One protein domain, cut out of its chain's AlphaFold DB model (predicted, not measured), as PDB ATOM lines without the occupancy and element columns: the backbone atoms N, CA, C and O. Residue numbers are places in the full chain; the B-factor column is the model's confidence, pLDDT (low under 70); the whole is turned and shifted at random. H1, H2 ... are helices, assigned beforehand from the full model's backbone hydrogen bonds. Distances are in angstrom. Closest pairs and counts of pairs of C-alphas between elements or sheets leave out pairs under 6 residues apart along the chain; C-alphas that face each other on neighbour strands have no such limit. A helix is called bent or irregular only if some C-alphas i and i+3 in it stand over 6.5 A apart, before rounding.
ATOM      1  N   GLY A  22     139.388  72.498  93.424       75.50
ATOM      2  CA  GLY A  22     138.913  73.221  92.244       75.50
ATOM      3  C   GLY A  22     138.322  74.588  92.602       75.50
ATOM      4  O   GLY A  22     138.708  75.592  92.007       75.50
ATOM      5  N   GLU A  23     137.460  74.640  93.620       81.88
ATOM      6  CA  GLU A  23     136.850  75.881  94.117       81.88
ATOM      7  C   GLU A  23     137.887  76.850  94.708       81.88
ATOM      8  O   GLU A  23     137.865  78.042  94.393       81.88
ATOM      9  N   GLU A  24     138.835  76.358  95.516       82.06
ATOM     10  CA  GLU A  24     139.926  77.182  96.056       82.06
ATOM     11  C   GLU A  24     140.803  77.756  94.933       82.06
ATOM     12  O   GLU A  24     141.144  78.944  94.952       82.06
ATOM     13  N   MET A  25     141.137  76.940  93.930       83.25
ATOM     14  CA  MET A  25     141.909  77.378  92.768       83.25
ATOM     15  C   MET A  25     141.163  78.455  91.979       83.25
ATOM     16  O   MET A  25     141.734  79.500  91.664       83.25
ATOM     17  N   GLU A  26     139.881  78.226  91.688       83.69
ATOM     18  CA  GLU A  26     139.028  79.171  90.970       83.69
ATOM     19  C   GLU A  26     138.908  80.506  91.718       83.69
ATOM     20  O   GLU A  26     139.014  81.571  91.100       83.69
ATOM     21  N   TYR A  27     138.754  80.469  93.043       84.31
ATOM     22  CA  TYR A  27     138.723  81.666  93.879       84.31
ATOM     23  C   TYR A  27     140.019  82.480  93.766       84.31
ATOM     24  O   TYR A  27     139.960  83.682  93.484       84.31
ATOM     25  N   TYR A  28     141.188  81.846  93.934       83.88
ATOM     26  CA  TYR A  28     142.484  82.534  93.833       83.88
ATOM     27  C   TYR A  28     142.688  83.159  92.458       83.88
ATOM     28  O   TYR A  28     143.123  84.306  92.332       83.88
ATOM     29  N   ILE A  29     142.320  82.410  91.429       82.00
ATOM     30  CA  ILE A  29     142.398  82.833  90.040       82.00
ATOM     31  C   ILE A  29     141.535  84.059  89.761       82.00
ATOM     32  O   ILE A  29     141.971  84.951  89.040       82.00
ATOM     33  N   LYS A  30     140.314  84.110  90.292       83.88
ATOM     34  CA  LYS A  30     139.380  85.200  89.992       83.88
ATOM     35  C   LYS A  30     139.650  86.458  90.805       83.88
ATOM     36  O   LYS A  30     139.335  87.546  90.335       83.88
ATOM     37  N   THR A  31     140.186  86.317  92.015       85.31
ATOM     38  CA  THR A  31     140.265  87.429  92.977       85.31
ATOM     39  C   THR A  31     141.675  87.967  93.182       85.31
ATOM     40  O   THR A  31     141.839  89.168  93.377       85.31
ATOM     41  N   HIS A  32     142.696  87.111  93.119       93.25
ATOM     42  CA  HIS A  32     144.069  87.488  93.453       93.25
ATOM     43  C   HIS A  32     144.964  87.573  92.221       93.25
ATOM     44  O   HIS A  32     145.666  88.567  92.057       93.25
ATOM     45  N   ALA A  33     144.910  86.581  91.326       94.88
ATOM     46  CA  ALA A  33     145.851  86.491  90.210       94.88
ATOM     47  C   ALA A  33     145.887  87.741  89.302       94.88
ATOM     48  O   ALA A  33     146.995  88.189  89.010       94.88
ATOM     49  N   PRO A  34     144.759  88.363  88.892       96.44
ATOM     50  CA  PRO A  34     144.799  89.553  88.042       96.44
ATOM     51  C   PRO A  34     145.508  90.734  88.714       96.44
ATOM     52  O   PRO A  34     146.377  91.365  88.116       96.44
ATOM     53  N   ILE A  35     145.174  90.981  89.982       96.38
ATOM     54  CA  ILE A  35     145.692  92.092  90.788       96.38
ATOM     55  C   ILE A  35     147.174  91.873  91.110       96.38
ATOM     56  O   ILE A  35     147.988  92.779  90.939       96.38
ATOM     57  N   ASP A  36     147.541  90.670  91.558       97.50
ATOM     58  CA  ASP A  36     148.920  90.319  91.903       97.50
ATOM     59  C   ASP A  36     149.837  90.437  90.680       97.50
ATOM     60  O   ASP A  36     150.892  91.063  90.746       97.50
ATOM     61  N   LEU A  37     149.422  89.888  89.537       98.00
ATOM     62  CA  LEU A  37     150.188  89.974  88.295       98.00
ATOM     63  C   LEU A  37     150.272  91.417  87.776       98.00
ATOM     64  O   LEU A  37     151.328  91.818  87.290       98.00
ATOM     65  N   ALA A  38     149.212  92.220  87.908       97.44
ATOM     66  CA  ALA A  38     149.237  93.634  87.535       97.44
ATOM     67  C   ALA A  38     150.221  94.442  88.390       97.44
ATOM     68  O   ALA A  38     150.988  95.239  87.847       97.44
ATOM     69  N   ARG A  39     150.259  94.185  89.702       96.94
ATOM     70  CA  ARG A  39     151.238  94.769  90.628       96.94
ATOM     71  C   ARG A  39     152.660  94.361  90.285       96.94
ATOM     72  O   ARG A  39     153.519  95.222  90.140       96.94
ATOM     73  N   LEU A  40     152.913  93.065  90.092       97.94
ATOM     74  CA  LEU A  40     154.239  92.568  89.712       97.94
ATOM     75  C   LEU A  40     154.713  93.192  88.391       97.94
ATOM     76  O   LEU A  40     155.854  93.637  88.296       97.94
ATOM     77  N   LYS A  41     153.817  93.299  87.399       96.88
ATOM     78  CA  LYS A  41     154.071  93.999  86.133       96.88
ATOM     79  C   LYS A  41     154.385  95.481  86.358       96.88
ATOM     80  O   LYS A  41     155.356  95.987  85.803       96.88
ATOM     81  N   GLY A  42     153.587  96.171  87.169       95.06
ATOM     82  CA  GLY A  42     153.761  97.585  87.502       95.06
ATOM     83  C   GLY A  42     155.032  97.910  88.271       95.06
ATOM     84  O   GLY A  42     155.661  98.932  88.009       95.06
ATOM     85  N   CYS A  43     155.451  97.007  89.148       95.19
ATOM     86  CA  CYS A  43     156.690  97.102  89.910       95.19
ATOM     87  C   CYS A  43     157.936  96.675  89.119       95.19
ATOM     88  O   CYS A  43     159.040  96.751  89.645       95.19
ATOM     89  N   GLY A  44     157.784  96.213  87.870       94.94
ATOM     90  CA  GLY A  44     158.903  95.747  87.044       94.94
ATOM     91  C   GLY A  44     159.482  94.390  87.466       94.94
ATOM     92  O   GLY A  44     160.538  93.986  86.978       94.94
ATOM     93  N   GLU A  45     158.787  93.647  88.328       97.00
ATOM     94  CA  GLU A  45     159.239  92.382  88.916       97.00
ATOM     95  C   GLU A  45     158.999  91.198  87.972       97.00
ATOM     96  O   GLU A  45     158.222  90.277  88.241       97.00
ATOM     97  N   THR A  46     159.685  91.226  86.829       95.81
ATOM     98  CA  THR A  46     159.480  90.289  85.707       95.81
ATOM     99  C   THR A  46     159.693  88.830  86.123       95.81
ATOM    100  O   THR A  46     158.890  87.958  85.795       95.81
ATOM    101  N   LEU A  47     160.729  88.546  86.920       95.75
ATOM    102  CA  LEU A  47     161.003  87.184  87.398       95.75
ATOM    103  C   LEU A  47     159.892  86.651  88.313       95.75
ATOM    104  O   LEU A  47     159.531  85.471  88.232       95.75
ATOM    105  N   ALA A  48     159.354  87.506  89.185       95.88
ATOM    106  CA  ALA A  48     158.256  87.144  90.070       95.88
ATOM    107  C   ALA A  48     156.949  86.969  89.285       95.88
ATOM    108  O   ALA A  48     156.236  85.993  89.526       95.88
ATOM    109  N   TYR A  49     156.683  87.852  88.316       97.88
ATOM    110  CA  TYR A  49     155.544  87.775  87.399       97.88
ATOM    111  C   TYR A  49     155.522  86.434  86.656       97.88
ATOM    112  O   TYR A  49     154.562  85.667  86.764       97.88
ATOM    113  N   ASP A  50     156.628  86.087  85.995       96.69
ATOM    114  CA  ASP A  50     156.742  84.829  85.259       96.69
ATOM    115  C   ASP A  50     156.662  83.616  86.192       96.69
ATOM    116  O   ASP A  50     156.086  82.579  85.856       96.69
ATOM    117  N   GLY A  51     157.248  83.731  87.388       96.06
ATOM    118  CA  GLY A  51     157.165  82.707  88.421       96.06
ATOM    119  C   GLY A  51     155.727  82.438  88.855       96.06
ATOM    120  O   GLY A  51     155.353  81.275  89.007       96.06
ATOM    121  N   TYR A  52     154.925  83.488  89.025       96.94
ATOM    122  CA  TYR A  52     153.512  83.392  89.374       96.94
ATOM    123  C   TYR A  52     152.715  82.747  88.239       96.94
ATOM    124  O   TYR A  52     152.005  81.772  88.484       96.94
ATOM    125  N   LEU A  53     152.876  83.216  86.996       96.12
ATOM    126  CA  LEU A  53     152.190  82.635  85.836       96.12
ATOM    127  C   LEU A  53     152.520  81.154  85.641       96.12
ATOM    128  O   LEU A  53     151.616  80.358  85.383       96.12
ATOM    129  N   ARG A  54     153.790  80.760  85.802       95.94
ATOM    130  CA  ARG A  54     154.194  79.348  85.735       95.94
ATOM    131  C   ARG A  54     153.557  78.522  86.845       95.94
ATOM    132  O   ARG A  54     153.031  77.453  86.562       95.94
ATOM    133  N   SER A  55     153.585  79.017  88.083       95.06
ATOM    134  CA  SER A  55     152.935  78.365  89.226       95.06
ATOM    135  C   SER A  55     151.439  78.168  88.976       95.06
ATOM    136  O   SER A  55     150.936  77.061  89.138       95.06
ATOM    137  N   LEU A  56     150.748  79.207  88.505       95.06
ATOM    138  CA  LEU A  56     149.319  79.163  88.208       95.06
ATOM    139  C   LEU A  56     148.985  78.199  87.068       95.06
ATOM    140  O   LEU A  56     148.099  77.360  87.204       95.06
ATOM    141  N   THR A  57     149.717  78.295  85.958       94.44
ATOM    142  CA  THR A  57     149.538  77.408  84.802       94.44
ATOM    143  C   THR A  57     149.748  75.961  85.220       94.44
ATOM    144  O   THR A  57     148.900  75.113  84.954       94.44
ATOM    145  N   LYS A  58     150.823  75.687  85.968       93.94
ATOM    146  CA  LYS A  58     151.094  74.338  86.448       93.94
ATOM    147  C   LYS A  58     149.983  73.835  87.360       93.94
ATOM    148  O   LYS A  58     149.579  72.686  87.234       93.94
ATOM    149  N   ALA A  59     149.487  74.680  88.257       91.56
ATOM    150  CA  ALA A  59     148.422  74.309  89.173       91.56
ATOM    151  C   ALA A  59     147.118  73.951  88.436       91.56
ATOM    152  O   ALA A  59     146.469  72.967  88.787       91.56
ATOM    153  N   LEU A  60     146.783  74.681  87.368       91.31
ATOM    154  CA  LEU A  60     145.662  74.360  86.479       91.31
ATOM    155  C   LEU A  60     145.851  73.029  85.746       91.31
ATOM    156  O   LEU A  60     144.925  72.225  85.699       91.31
ATOM    157  N   GLU A  61     147.043  72.784  85.200       92.12
ATOM    158  CA  GLU A  61     147.367  71.562  84.449       92.12
ATOM    159  C   GLU A  61     147.333  70.295  85.307       92.12
ATOM    160  O   GLU A  61     147.040  69.214  84.805       92.12
ATOM    161  N   VAL A  62     147.670  70.401  86.593       90.81
ATOM    162  CA  VAL A  62     147.688  69.243  87.500       90.81
ATOM    163  C   VAL A  62     146.383  69.064  88.268       90.81
ATOM    164  O   VAL A  62     146.213  68.044  88.927       90.81
ATOM    165  N   SER A  63     145.460  70.027  88.199       86.75
ATOM    166  CA  SER A  63     144.160  69.921  88.863       86.75
ATOM    167  C   SER A  63     143.197  69.084  88.012       86.75
ATOM    168  O   SER A  63     142.855  69.515  86.908       86.75
ATOM    169  N   PRO A  64     142.723  67.917  88.487       83.00
ATOM    170  CA  PRO A  64     141.876  67.025  87.689       83.00
ATOM    171  C   PRO A  64     140.459  67.572  87.452       83.00
ATOM    172  O   PRO A  64     139.822  67.214  86.469       83.00
ATOM    173  N   GLU A  65     139.982  68.470  88.319       82.19
ATOM    174  CA  GLU A  65     138.651  69.092  88.220       82.19
ATOM    175  C   GLU A  65     138.581  70.213  87.171       82.19
ATOM    176  O   GLU A  65     137.506  70.697  86.811       82.19
ATOM    177  N   ILE A  66     139.734  70.658  86.671       82.94
ATOM    178  CA  ILE A  66     139.810  71.713  85.669       82.94
ATOM    179  C   ILE A  66     139.704  71.095  84.279       82.94
ATOM    180  O   ILE A  66     140.405  70.152  83.927       82.94
ATOM    181  N   ASN A  67     138.872  71.688  83.423       87.19
ATOM    182  CA  ASN A  67     138.860  71.334  82.010       87.19
ATOM    183  C   ASN A  67     140.138  71.851  81.325       87.19
ATOM    184  O   ASN A  67     140.218  73.026  80.950       87.19
ATOM    185  N   HIS A  68     141.113  70.963  81.122       90.88
ATOM    186  CA  HIS A  68     142.425  71.310  80.564       90.88
ATOM    187  C   HIS A  68     142.356  71.908  79.155       90.88
ATOM    188  O   HIS A  68     143.158  72.777  78.818       90.88
ATOM    189  N   ALA A  69     141.345  71.549  78.356       93.12
ATOM    190  CA  ALA A  69     141.149  72.127  77.026       93.12
ATOM    191  C   ALA A  69     140.824  73.633  77.068       93.12
ATOM    192  O   ALA A  69     141.005  74.336  76.075       93.12
ATOM    193  N   LYS A  70     140.355  74.150  78.214       90.50
ATOM    194  CA  LYS A  70     140.039  75.573  78.405       90.50
ATOM    195  C   LYS A  70     141.200  76.392  78.972       90.50
ATOM    196  O   LYS A  70     141.090  77.617  78.981       90.50
ATOM    197  N   ILE A  71     142.302  75.767  79.402       91.00
ATOM    198  CA  ILE A  71     143.445  76.469  80.014       91.00
ATOM    199  C   ILE A  71     143.997  77.583  79.104       91.00
ATOM    200  O   ILE A  71     144.143  78.703  79.594       91.00
ATOM    201  N   PRO A  72     144.228  77.375  77.789       94.12
ATOM    202  CA  PRO A  72     144.745  78.444  76.932       94.12
ATOM    203  C   PRO A  72     143.818  79.664  76.865       94.12
ATOM    204  O   PRO A  72     144.273  80.801  76.978       94.12
ATOM    205  N   ALA A  73     142.507  79.436  76.728       91.75
ATOM    206  CA  ALA A  73     141.514  80.509  76.700       91.75
ATOM    207  C   ALA A  73     141.442  81.243  78.047       91.75
ATOM    208  O   ALA A  73     141.352  82.469  78.084       91.75
ATOM    209  N   PHE A  74     141.530  80.503  79.153       90.06
ATOM    210  CA  PHE A  74     141.599  81.078  80.489       90.06
ATOM    211  C   PHE A  74     142.826  81.992  80.653       90.06
ATOM    212  O   PHE A  74     142.669  83.137  81.067       90.06
ATOM    213  N   LEU A  75     144.025  81.539  80.268       93.38
ATOM    214  CA  LEU A  75     145.249  82.344  80.377       93.38
ATOM    215  C   LEU A  75     145.187  83.616  79.519       93.38
ATOM    216  O   LEU A  75     145.655  84.673  79.938       93.38
ATOM    217  N   GLN A  76     144.550  83.554  78.346       94.12
ATOM    218  CA  GLN A  76     144.295  84.745  77.531       94.12
ATOM    219  C   GLN A  76     143.355  85.742  78.224       94.12
ATOM    220  O   GLN A  76     143.590  86.949  78.157       94.12
ATOM    221  N   ILE A  77     142.294  85.260  78.878       92.94
ATOM    222  CA  ILE A  77     141.370  86.110  79.646       92.94
ATOM    223  C   ILE A  77     142.092  86.726  80.844       92.94
ATOM    224  O   ILE A  77     141.971  87.932  81.057       92.94
ATOM    225  N   LEU A  78     142.876  85.932  81.576       94.44
ATOM    226  CA  LEU A  78     143.681  86.409  82.693       94.44
ATOM    227  C   LEU A  78     144.616  87.533  82.248       94.44
ATOM    228  O   LEU A  78     144.599  88.591  82.858       94.44
ATOM    229  N   ASN A  79     145.361  87.362  81.153       95.00
ATOM    230  CA  ASN A  79     146.253  88.411  80.651       95.00
ATOM    231  C   ASN A  79     145.508  89.720  80.344       95.00
ATOM    232  O   ASN A  79     145.985  90.792  80.705       95.00
ATOM    233  N   LYS A  80     144.305  89.648  79.759       95.94
ATOM    234  CA  LYS A  80     143.467  90.842  79.547       95.94
ATOM    235  C   LYS A  80     143.040  91.491  80.864       95.94
ATOM    236  O   LYS A  80     143.014  92.713  80.958       95.94
ATOM    237  N   GLN A  81     142.694  90.694  81.873       96.06
ATOM    238  CA  GLN A  81     142.351  91.214  83.198       96.06
ATOM    239  C   GLN A  81     143.564  91.849  83.881       96.06
ATOM    240  O   GLN A  81     143.432  92.932  84.430       96.06
ATOM    241  N   VAL A  82     144.743  91.234  83.782       97.25
ATOM    242  CA  VAL A  82     146.006  91.797  84.276       97.25
ATOM    243  C   VAL A  82     146.288  93.148  83.635       97.25
ATOM    244  O   VAL A  82     146.648  94.090  84.335       97.25
ATOM    245  N   ASP A  83     146.099  93.268  82.321       96.94
ATOM    246  CA  ASP A  83     146.251  94.549  81.637       96.94
ATOM    247  C   ASP A  83     145.243  95.574  82.158       96.94
ATOM    248  O   ASP A  83     145.641  96.678  82.523       96.94
ATOM    249  N   ASN A  84     143.965  95.210  82.274       96.50
ATOM    250  CA  ASN A  84     142.941  96.104  82.818       96.50
ATOM    251  C   ASN A  84     143.286  96.583  84.234       96.50
ATOM    252  O   ASN A  84     143.248  97.784  84.486       96.50
ATOM    253  N   GLU A  85     143.664  95.676  85.134       96.62
ATOM    254  CA  GLU A  85     144.076  96.016  86.499       96.62
ATOM    255  C   GLU A  85     145.317  96.916  86.499       96.62
ATOM    256  O   GLU A  85     145.354  97.925  87.197       96.62
ATOM    257  N   TYR A  86     146.305  96.628  85.647       95.94
ATOM    258  CA  TYR A  86     147.495  97.463  85.480       95.94
ATOM    259  C   TYR A  86     147.135  98.901  85.067       95.94
ATOM    260  O   TYR A  86     147.688  99.861  85.615       95.94
ATOM    261  N   TYR A  87     146.172  99.065  84.150       95.62
ATOM    262  CA  TYR A  87     145.640 100.377  83.768       95.62
ATOM    263  C   TYR A  87     144.864 101.048  84.907       95.62
ATOM    264  O   TYR A  87     145.089 102.230  85.173       95.62
ATOM    265  N   LEU A  88     143.982 100.315  85.591       94.38
ATOM    266  CA  LEU A  88     143.146 100.837  86.678       94.38
ATOM    267  C   LEU A  88     143.967 101.277  87.895       94.38
ATOM    268  O   LEU A  88     143.639 102.281  88.523       94.38
ATOM    269  N   MET A  89     145.062 100.577  88.194       93.81
ATOM    270  CA  MET A  89     146.007 100.953  89.250       93.81
ATOM    271  C   MET A  89     146.811 102.211  88.906       93.81
ATOM    272  O   MET A  89     147.348 102.860  89.797       93.81
ATOM    273  N   GLY A  90     146.884 102.583  87.627       93.56
ATOM    274  CA  GLY A  90     147.510 103.824  87.190       93.56
ATOM    275  C   GLY A  90     149.016 103.749  86.929       93.56
ATOM    276  O   GLY A  90     149.642 104.788  86.724       93.56
ATOM    277  N   TYR A  91     149.598 102.548  86.849       94.12
ATOM    278  CA  TYR A  91     150.992 102.367  86.421       94.12
ATOM    279  C   TYR A  91     151.327 103.013  85.058       94.12
ATOM    280  O   TYR A  91     152.407 103.599  84.943       94.12
ATOM    281  N   PRO A  92     150.440 103.011  84.036       93.75
ATOM    282  CA  PRO A  92     150.702 103.750  82.802       93.75
ATOM    283  C   PRO A  92     150.896 105.252  83.024       93.75
ATOM    284  O   PRO A  92     151.716 105.856  82.341       93.75
ATOM    285  N   TYR A  93     150.171 105.862  83.969       92.19
ATOM    286  CA  TYR A  93     150.286 107.297  84.243       92.19
ATOM    287  C   TYR A  93     151.627 107.641  84.887       92.19
ATOM    288  O   TYR A  93     152.210 108.673  84.558       92.19
ATOM    289  N   TYR A  94     152.154 106.748  85.734       91.94
ATOM    290  CA  TYR A  94     153.521 106.862  86.235       91.94
ATOM    291  C   TYR A  94     154.522 106.898  85.070       91.94
ATOM    292  O   TYR A  94     155.269 107.866  84.942       91.94
ATOM    293  N   LEU A  95     154.481 105.901  84.177       89.88
ATOM    294  CA  LEU A  95     155.411 105.806  83.044       89.88
ATOM    295  C   LEU A  95     155.273 106.972  82.058       89.88
ATOM    296  O   LEU A  95     156.273 107.482  81.561       89.88
ATOM    297  N   GLN A  96     154.044 107.408  81.777       93.12
ATOM    298  CA  GLN A  96     153.791 108.563  80.916       93.12
ATOM    299  C   GLN A  96     154.373 109.846  81.510       93.12
ATOM    300  O   GLN A  96     154.925 110.657  80.768       93.12
ATOM    301  N   PHE A  97     154.274 110.033  82.830       93.44
ATOM    302  CA  PHE A  97     154.880 111.181  83.495       93.44
ATOM    303  C   PHE A  97     156.409 111.135  83.389       93.44
ATOM    304  O   PHE A  97     156.990 112.116  82.926       93.44
ATOM    305  N   GLU A  98     157.044 110.002  83.714       89.25
ATOM    306  CA  GLU A  98     158.504 109.830  83.582       89.25
ATOM    307  C   GLU A  98     158.979 110.097  82.143       89.25
ATOM    308  O   GLU A  98     159.939 110.833  81.917       89.25
ATOM    309  N   ALA A  99     158.258 109.576  81.146       92.94
ATOM    310  CA  ALA A  99     158.582 109.773  79.734       92.94
ATOM    311  C   ALA A  99     158.339 111.210  79.239       92.94
ATOM    312  O   ALA A  99     158.916 111.620  78.232       92.94
ATOM    313  N   SER A 100     157.485 111.986  79.916       92.94
ATOM    314  CA  SER A 100     157.135 113.349  79.495       92.94
ATOM    315  C   SER A 100     158.237 114.382  79.748       92.94
ATOM    316  O   SER A 100     158.149 115.492  79.224       92.94
ATOM    317  N   GLY A 101     159.243 114.056  80.571       88.94
ATOM    318  CA  GLY A 101     160.331 114.971  80.932       88.94
ATOM    319  C   GLY A 101     159.882 116.202  81.733       88.94
ATOM    320  O   GLY A 101     160.626 117.179  81.831       88.94
ATOM    321  N   ARG A 102     158.658 116.192  82.282       90.19
ATOM    322  CA  ARG A 102     158.143 117.279  83.122       90.19
ATOM    323  C   ARG A 102     158.977 117.402  84.394       90.19
ATOM    324  O   ARG A 102     159.312 116.413  85.034       90.19
ATOM    325  N   SER A 103     159.275 118.637  84.784       86.62
ATOM    326  CA  SER A 103     159.964 118.933  86.039       86.62
ATOM    327  C   SER A 103     159.049 118.712  87.247       86.62
ATOM    328  O   SER A 103     157.893 119.139  87.224       86.62
ATOM    329  N   GLY A 104     159.594 118.150  88.327       85.81
ATOM    330  CA  GLY A 104     158.892 117.929  89.596       85.81
ATOM    331  C   GLY A 104     158.679 116.443  89.912       85.81
ATOM    332  O   GLY A 104     158.941 115.594  89.062       85.81
ATOM    333  N   PRO A 105     158.246 116.109  91.142       89.00
ATOM    334  CA  PRO A 105     158.021 114.724  91.532       89.00
ATOM    335  C   PRO A 105     156.832 114.131  90.774       89.00
ATOM    336  O   PRO A 105     155.818 114.799  90.556       89.00
ATOM    337  N   ASN A 106     156.938 112.853  90.418       91.38
ATOM    338  CA  ASN A 106     155.847 112.126  89.790       91.38
ATOM    339  C   ASN A 106     154.675 111.974  90.778       91.38
ATOM    340  O   ASN A 106     154.855 111.365  91.837       91.38
ATOM    341  N   PRO A 107     153.463 112.469  90.461       89.12
ATOM    342  CA  PRO A 107     152.311 112.374  91.360       89.12
ATOM    343  C   PRO A 107     151.857 110.926  91.603       89.12
ATOM    344  O   PRO A 107     151.090 110.662  92.528       89.12
ATOM    345  N   HIS A 108     152.343 109.981  90.798       90.81
ATOM    346  CA  HIS A 108     152.082 108.552  90.923       90.81
ATOM    347  C   HIS A 108     153.253 107.778  91.551       90.81
ATOM    348  O   HIS A 108     153.215 106.551  91.572       90.81
ATOM    349  N   ALA A 109     154.281 108.455  92.083       89.69
ATOM    350  CA  ALA A 109     155.440 107.805  92.709       89.69
ATOM    351  C   ALA A 109     155.060 106.865  93.870       89.69
ATOM    352  O   ALA A 109     155.707 105.837  94.064       89.69
ATOM    353  N   TRP A 110     153.957 107.157  94.570       89.31
ATOM    354  CA  TRP A 110     153.404 106.310  95.634       89.31
ATOM    355  C   TRP A 110     153.082 104.876  95.174       89.31
ATOM    356  O   TRP A 110     153.011 103.969  96.003       89.31
ATOM    357  N   LEU A 111     152.884 104.645  93.867       89.94
ATOM    358  CA  LEU A 111     152.697 103.299  93.316       89.94
ATOM    359  C   LEU A 111     153.939 102.431  93.520       89.94
ATOM    360  O   LEU A 111     153.813 101.249  93.829       89.94
ATOM    361  N   LEU A 112     155.131 103.017  93.383       90.31
ATOM    362  CA  LEU A 112     156.386 102.296  93.570       90.31
ATOM    363  C   LEU A 112     156.744 102.122  95.046       90.31
ATOM    364  O   LEU A 112     157.359 101.125  95.414       90.31
ATOM    365  N   GLU A 113     156.302 103.033  95.914       92.06
ATOM    366  CA  GLU A 113     156.480 102.897  97.367       92.06
ATOM    367  C   GLU A 113     155.776 101.650  97.924       92.06
ATOM    368  O   GLU A 113     156.254 101.043  98.881       92.06
ATOM    369  N   LYS A 114     154.669 101.229  97.298       91.50
ATOM    370  CA  LYS A 114     153.920 100.019  97.672       91.50
ATOM    371  C   LYS A 114     154.521  98.730  97.123       91.50
ATOM    372  O   LYS A 114     154.182  97.653  97.616       91.50
ATOM    373  N   CYS A 115     155.441  98.813  96.161       94.81
ATOM    374  CA  CYS A 115     155.990  97.634  95.497       94.81
ATOM    375  C   CYS A 115     156.573  96.585  96.452       94.81
ATOM    376  O   CYS A 115     156.244  95.414  96.277       94.81
ATOM    377  N   PRO A 116     157.352  96.922  97.497       96.12
ATOM    378  CA  PRO A 116     157.855  95.908  98.424       96.12
ATOM    379  C   PRO A 116     156.744  95.077  99.089       96.12
ATOM    380  O   PRO A 116     156.875  93.860  99.241       96.12
ATOM    381  N   GLU A 117     155.635  95.715  99.469       96.38
ATOM    382  CA  GLU A 117     154.487  95.032 100.068       96.38
ATOM    383  C   GLU A 117     153.696  94.238  99.024       96.38
ATOM    384  O   GLU A 117     153.365  93.070  99.245       96.38
ATOM    385  N   ASP A 118     153.437  94.836  97.865       95.12
ATOM    386  CA  ASP A 118     152.693  94.205  96.777       95.12
ATOM    387  C   ASP A 118     153.405  92.948  96.249       95.12
ATOM    388  O   ASP A 118     152.780  91.901  96.067       95.12
ATOM    389  N   VAL A 119     154.730  93.008  96.096       96.50
ATOM    390  CA  VAL A 119     155.573  91.878  95.676       96.50
ATOM    391  C   VAL A 119     155.578  90.777  96.727       96.50
ATOM    392  O   VAL A 119     155.471  89.593  96.391       96.50
ATOM    393  N   LYS A 120     155.650  91.144  98.012       96.69
ATOM    394  CA  LYS A 120     155.529  90.190  99.120       96.69
ATOM    395  C   LYS A 120     154.173  89.482  99.088       96.69
ATOM    396  O   LYS A 120     154.134  88.255  99.173       96.69
ATOM    397  N   ASN A 121     153.078  90.222  98.938       96.12
ATOM    398  CA  ASN A 121     151.724  89.665  98.913       96.12
ATOM    399  C   ASN A 121     151.515  88.730  97.714       96.12
ATOM    400  O   ASN A 121     151.058  87.598  97.891       96.12
ATOM    401  N   ALA A 122     151.950  89.144  96.523       96.69
ATOM    402  CA  ALA A 122     151.903  88.305  95.331       96.69
ATOM    403  C   ALA A 122     152.753  87.031  95.492       96.69
ATOM    404  O   ALA A 122     152.333  85.939  95.107       96.69
ATOM    405  N   THR A 123     153.923  87.131  96.132       95.31
ATOM    406  CA  THR A 123     154.773  85.968  96.434       95.31
ATOM    407  C   THR A 123     154.085  84.998  97.395       95.31
ATOM    408  O   THR A 123     154.113  83.788  97.167       95.31
ATOM    409  N   LEU A 124     153.417  85.498  98.438       95.75
ATOM    410  CA  LEU A 124     152.649  84.660  99.365       95.75
ATOM    411  C   LEU A 124     151.493  83.942  98.659       95.75
ATOM    412  O   LEU A 124     151.282  82.752  98.883       95.75
ATOM    413  N   ASN A 125     150.773  84.626  97.772       95.50
ATOM    414  CA  ASN A 125     149.692  84.002  97.009       95.50
ATOM    415  C   ASN A 125     150.218  82.964  96.012       95.50
ATOM    416  O   ASN A 125     149.644  81.882  95.902       95.50
ATOM    417  N   ARG A 126     151.365  83.218  95.372       94.69
ATOM    418  CA  ARG A 126     152.056  82.217  94.547       94.69
ATOM    419  C   ARG A 126     152.400  80.953  95.339       94.69
ATOM    420  O   ARG A 126     152.232  79.854  94.814       94.69
ATOM    421  N   ILE A 127     152.883  81.086  96.578       94.44
ATOM    422  CA  ILE A 127     153.167  79.930  97.446       94.44
ATOM    423  C   ILE A 127     151.889  79.117  97.667       94.44
ATOM    424  O   ILE A 127     151.898  77.910  97.446       94.44
ATOM    425  N   LYS A 128     150.768  79.770  97.982       93.50
ATOM    426  CA  LYS A 128     149.484  79.078  98.168       93.50
ATOM    427  C   LYS A 128     148.992  78.385  96.895       93.50
ATOM    428  O   LYS A 128     148.482  77.274  96.970       93.50
ATOM    429  N   ILE A 129     149.183  78.998  95.725       92.75
ATOM    430  CA  ILE A 129     148.881  78.366  94.429       92.75
ATOM    431  C   ILE A 129     149.726  77.098  94.229       92.75
ATOM    432  O   ILE A 129     149.200  76.073  93.799       92.75
ATOM    433  N   ASN A 130     151.016  77.132  94.579       92.50
ATOM    434  CA  ASN A 130     151.859  75.933  94.539       92.50
ATOM    435  C   ASN A 130     151.377  74.865  95.527       92.50
ATOM    436  O   ASN A 130     151.352  73.689  95.171       92.50
ATOM    437  N   ASP A 131     150.958  75.250  96.734       91.12
ATOM    438  CA  ASP A 131     150.412  74.306  97.712       91.12
ATOM    439  C   ASP A 131     149.144  73.627  97.179       91.12
ATOM    440  O   ASP A 131     148.971  72.420  97.353       91.12
ATOM    441  N   LEU A 132     148.274  74.368  96.482       88.94
ATOM    442  CA  LEU A 132     147.110  73.798  95.796       88.94
ATOM    443  C   LEU A 132     147.529  72.818  94.693       88.94
ATOM    444  O   LEU A 132     146.966  71.728  94.607       88.94
ATOM    445  N   ALA A 133     148.551  73.154  93.902       88.62
ATOM    446  CA  ALA A 133     149.098  72.256  92.881       88.62
ATOM    447  C   ALA A 133     149.642  70.952  93.492       88.62
ATOM    448  O   ALA A 133     149.364  69.863  92.996       88.62
ATOM    449  N   ILE A 134     150.389  71.045  94.596       88.81
ATOM    450  CA  ILE A 134     150.931  69.881  95.311       88.81
ATOM    451  C   ILE A 134     149.798  69.034  95.894       88.81
ATOM    452  O   ILE A 134     149.830  67.809  95.776       88.81
ATOM    453  N   LYS A 135     148.776  69.663  96.489       86.56
ATOM    454  CA  LYS A 135     147.584  68.967  96.996       86.56
ATOM    455  C   LYS A 135     146.829  68.242  95.885       86.56
ATOM    456  O   LYS A 135     146.346  67.142  96.131       86.56
ATOM    457  N   ALA A 136     146.738  68.833  94.693       84.69
ATOM    458  CA  ALA A 136     146.134  68.192  93.529       84.69
ATOM    459  C   ALA A 136     146.951  66.984  93.040       84.69
ATOM    460  O   ALA A 136     146.363  65.979  92.661       84.69
ATOM    461  N   LEU A 137     148.288  67.057  93.099       82.69
ATOM    462  CA  LEU A 137     149.200  65.972  92.703       82.69
ATOM    463  C   LEU A 137     149.324  64.834  93.726       82.69
ATOM    464  O   LEU A 137     149.674  63.719  93.357       82.69
ATOM    465  N   SER A 138     149.124  65.120  95.014       75.00
ATOM    466  CA  SER A 138     149.336  64.161  96.113       75.00
ATOM    467  C   SER A 138     148.112  63.283  96.400       75.00
ATOM    468  O   SER A 138     148.044  62.650  97.455       75.00
ATOM    469  N   ARG A 139     147.122  63.293  95.507       58.22
ATOM    470  CA  ARG A 139     145.841  62.591  95.628       58.22
ATOM    471  C   ARG A 139     145.627  61.679  94.434       58.22
ATOM    472  O   ARG A 139     144.933  60.661  94.633       58.22
TER     473      ARG A 139
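Overview. This is residues 22 to 139 of the 139 residues of an uncharacterized protein of Pseudomonas syringae pv. aptata (UniProt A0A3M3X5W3). This is a long, narrow body of helices in which the hairpin of H2 and H3 sits between two long helices, H4 along one side and H7 along the other, with the short H1 packed on H7. At one end H5, the link after it and H6 fold back as a loop, of which residues 99 to 104 stick out free. The printed part has 118 residues with seven named helices, H1 to H7 in order, and no named strand: the class is all helix. It is only just compact, close to loose, with a radius of gyration of the C-alphas of 16.1 A, and its C-alphas span 58 by 25 by 20 A, a rod in outline.

Arrangement. Begin at H1, residues 22 to 31, and go on to H2, residues 33 to 42; they meet only through their link. Next find H3, residues 46 to 62, which makes a hairpin with H2 through its residues 46 to 53 alone, the closest C-alphas being those of Leu 40 and Tyr 49, 5.5 A apart. H4, residues 68 to 89, makes a hairpin with H3, at a shallow tilt of 32 degrees; Glu 61 and His 68 have the closest C-alphas, 6.3 A apart. With residues 78 to 86 alone H4 touches H2 at a steep tilt of 51 degrees, closest at the C-alphas of Pro 34 and Val 82, 4.5 A. H5, residues 91 to 99, and H6, residues 110 to 113, are close but not clearly touching: the closest C-alphas, of Tyr 91 and Leu 111, are 7.2 A apart. H7, residues 115 to 137, forms a bundle, helices side by side, with H2 and H3. It touches H3 the same way at a shallow tilt of 21 degrees, closest at the C-alphas of Ala 59 and Ala 133, 4.3 A. It touches H2 at the C-alphas of Asp 36 and Ala 122, 5.0 A, and H1 at those of Met 25 and Leu 132, 7.0 A. H4 and H7 are apart. Every O i to N i+4 pair is within hydrogen-bond range in H1, H2, H3, H5 and H7, against 16 of 18 in H4; H6 is too short for one.

Along the chain. Find C-alpha 22 at (138.913, 73.221, 92.244), where H1 begins. H3 runs 24.2 A from first to last C-alpha. H4 runs 31.1 A from C-alpha 68 at (142.425, 71.310, 80.564); it is irregular, with C-alphas 69 and 72 7.3 A apart, and has a kink of 27 degrees near residue 75. H7, the longest helix, runs 32.5 A to C-alpha 137 at (149.200, 65.972, 92.703).

Size, cuts and confidence. Look to Ser 103 and Arg 139 for the two C-alphas farthest apart, 58.9 A. The printed part has no cut and no long link. The mean pLDDT of the printed part is 91.7, and residue 139, the chain's last, is the one under 70.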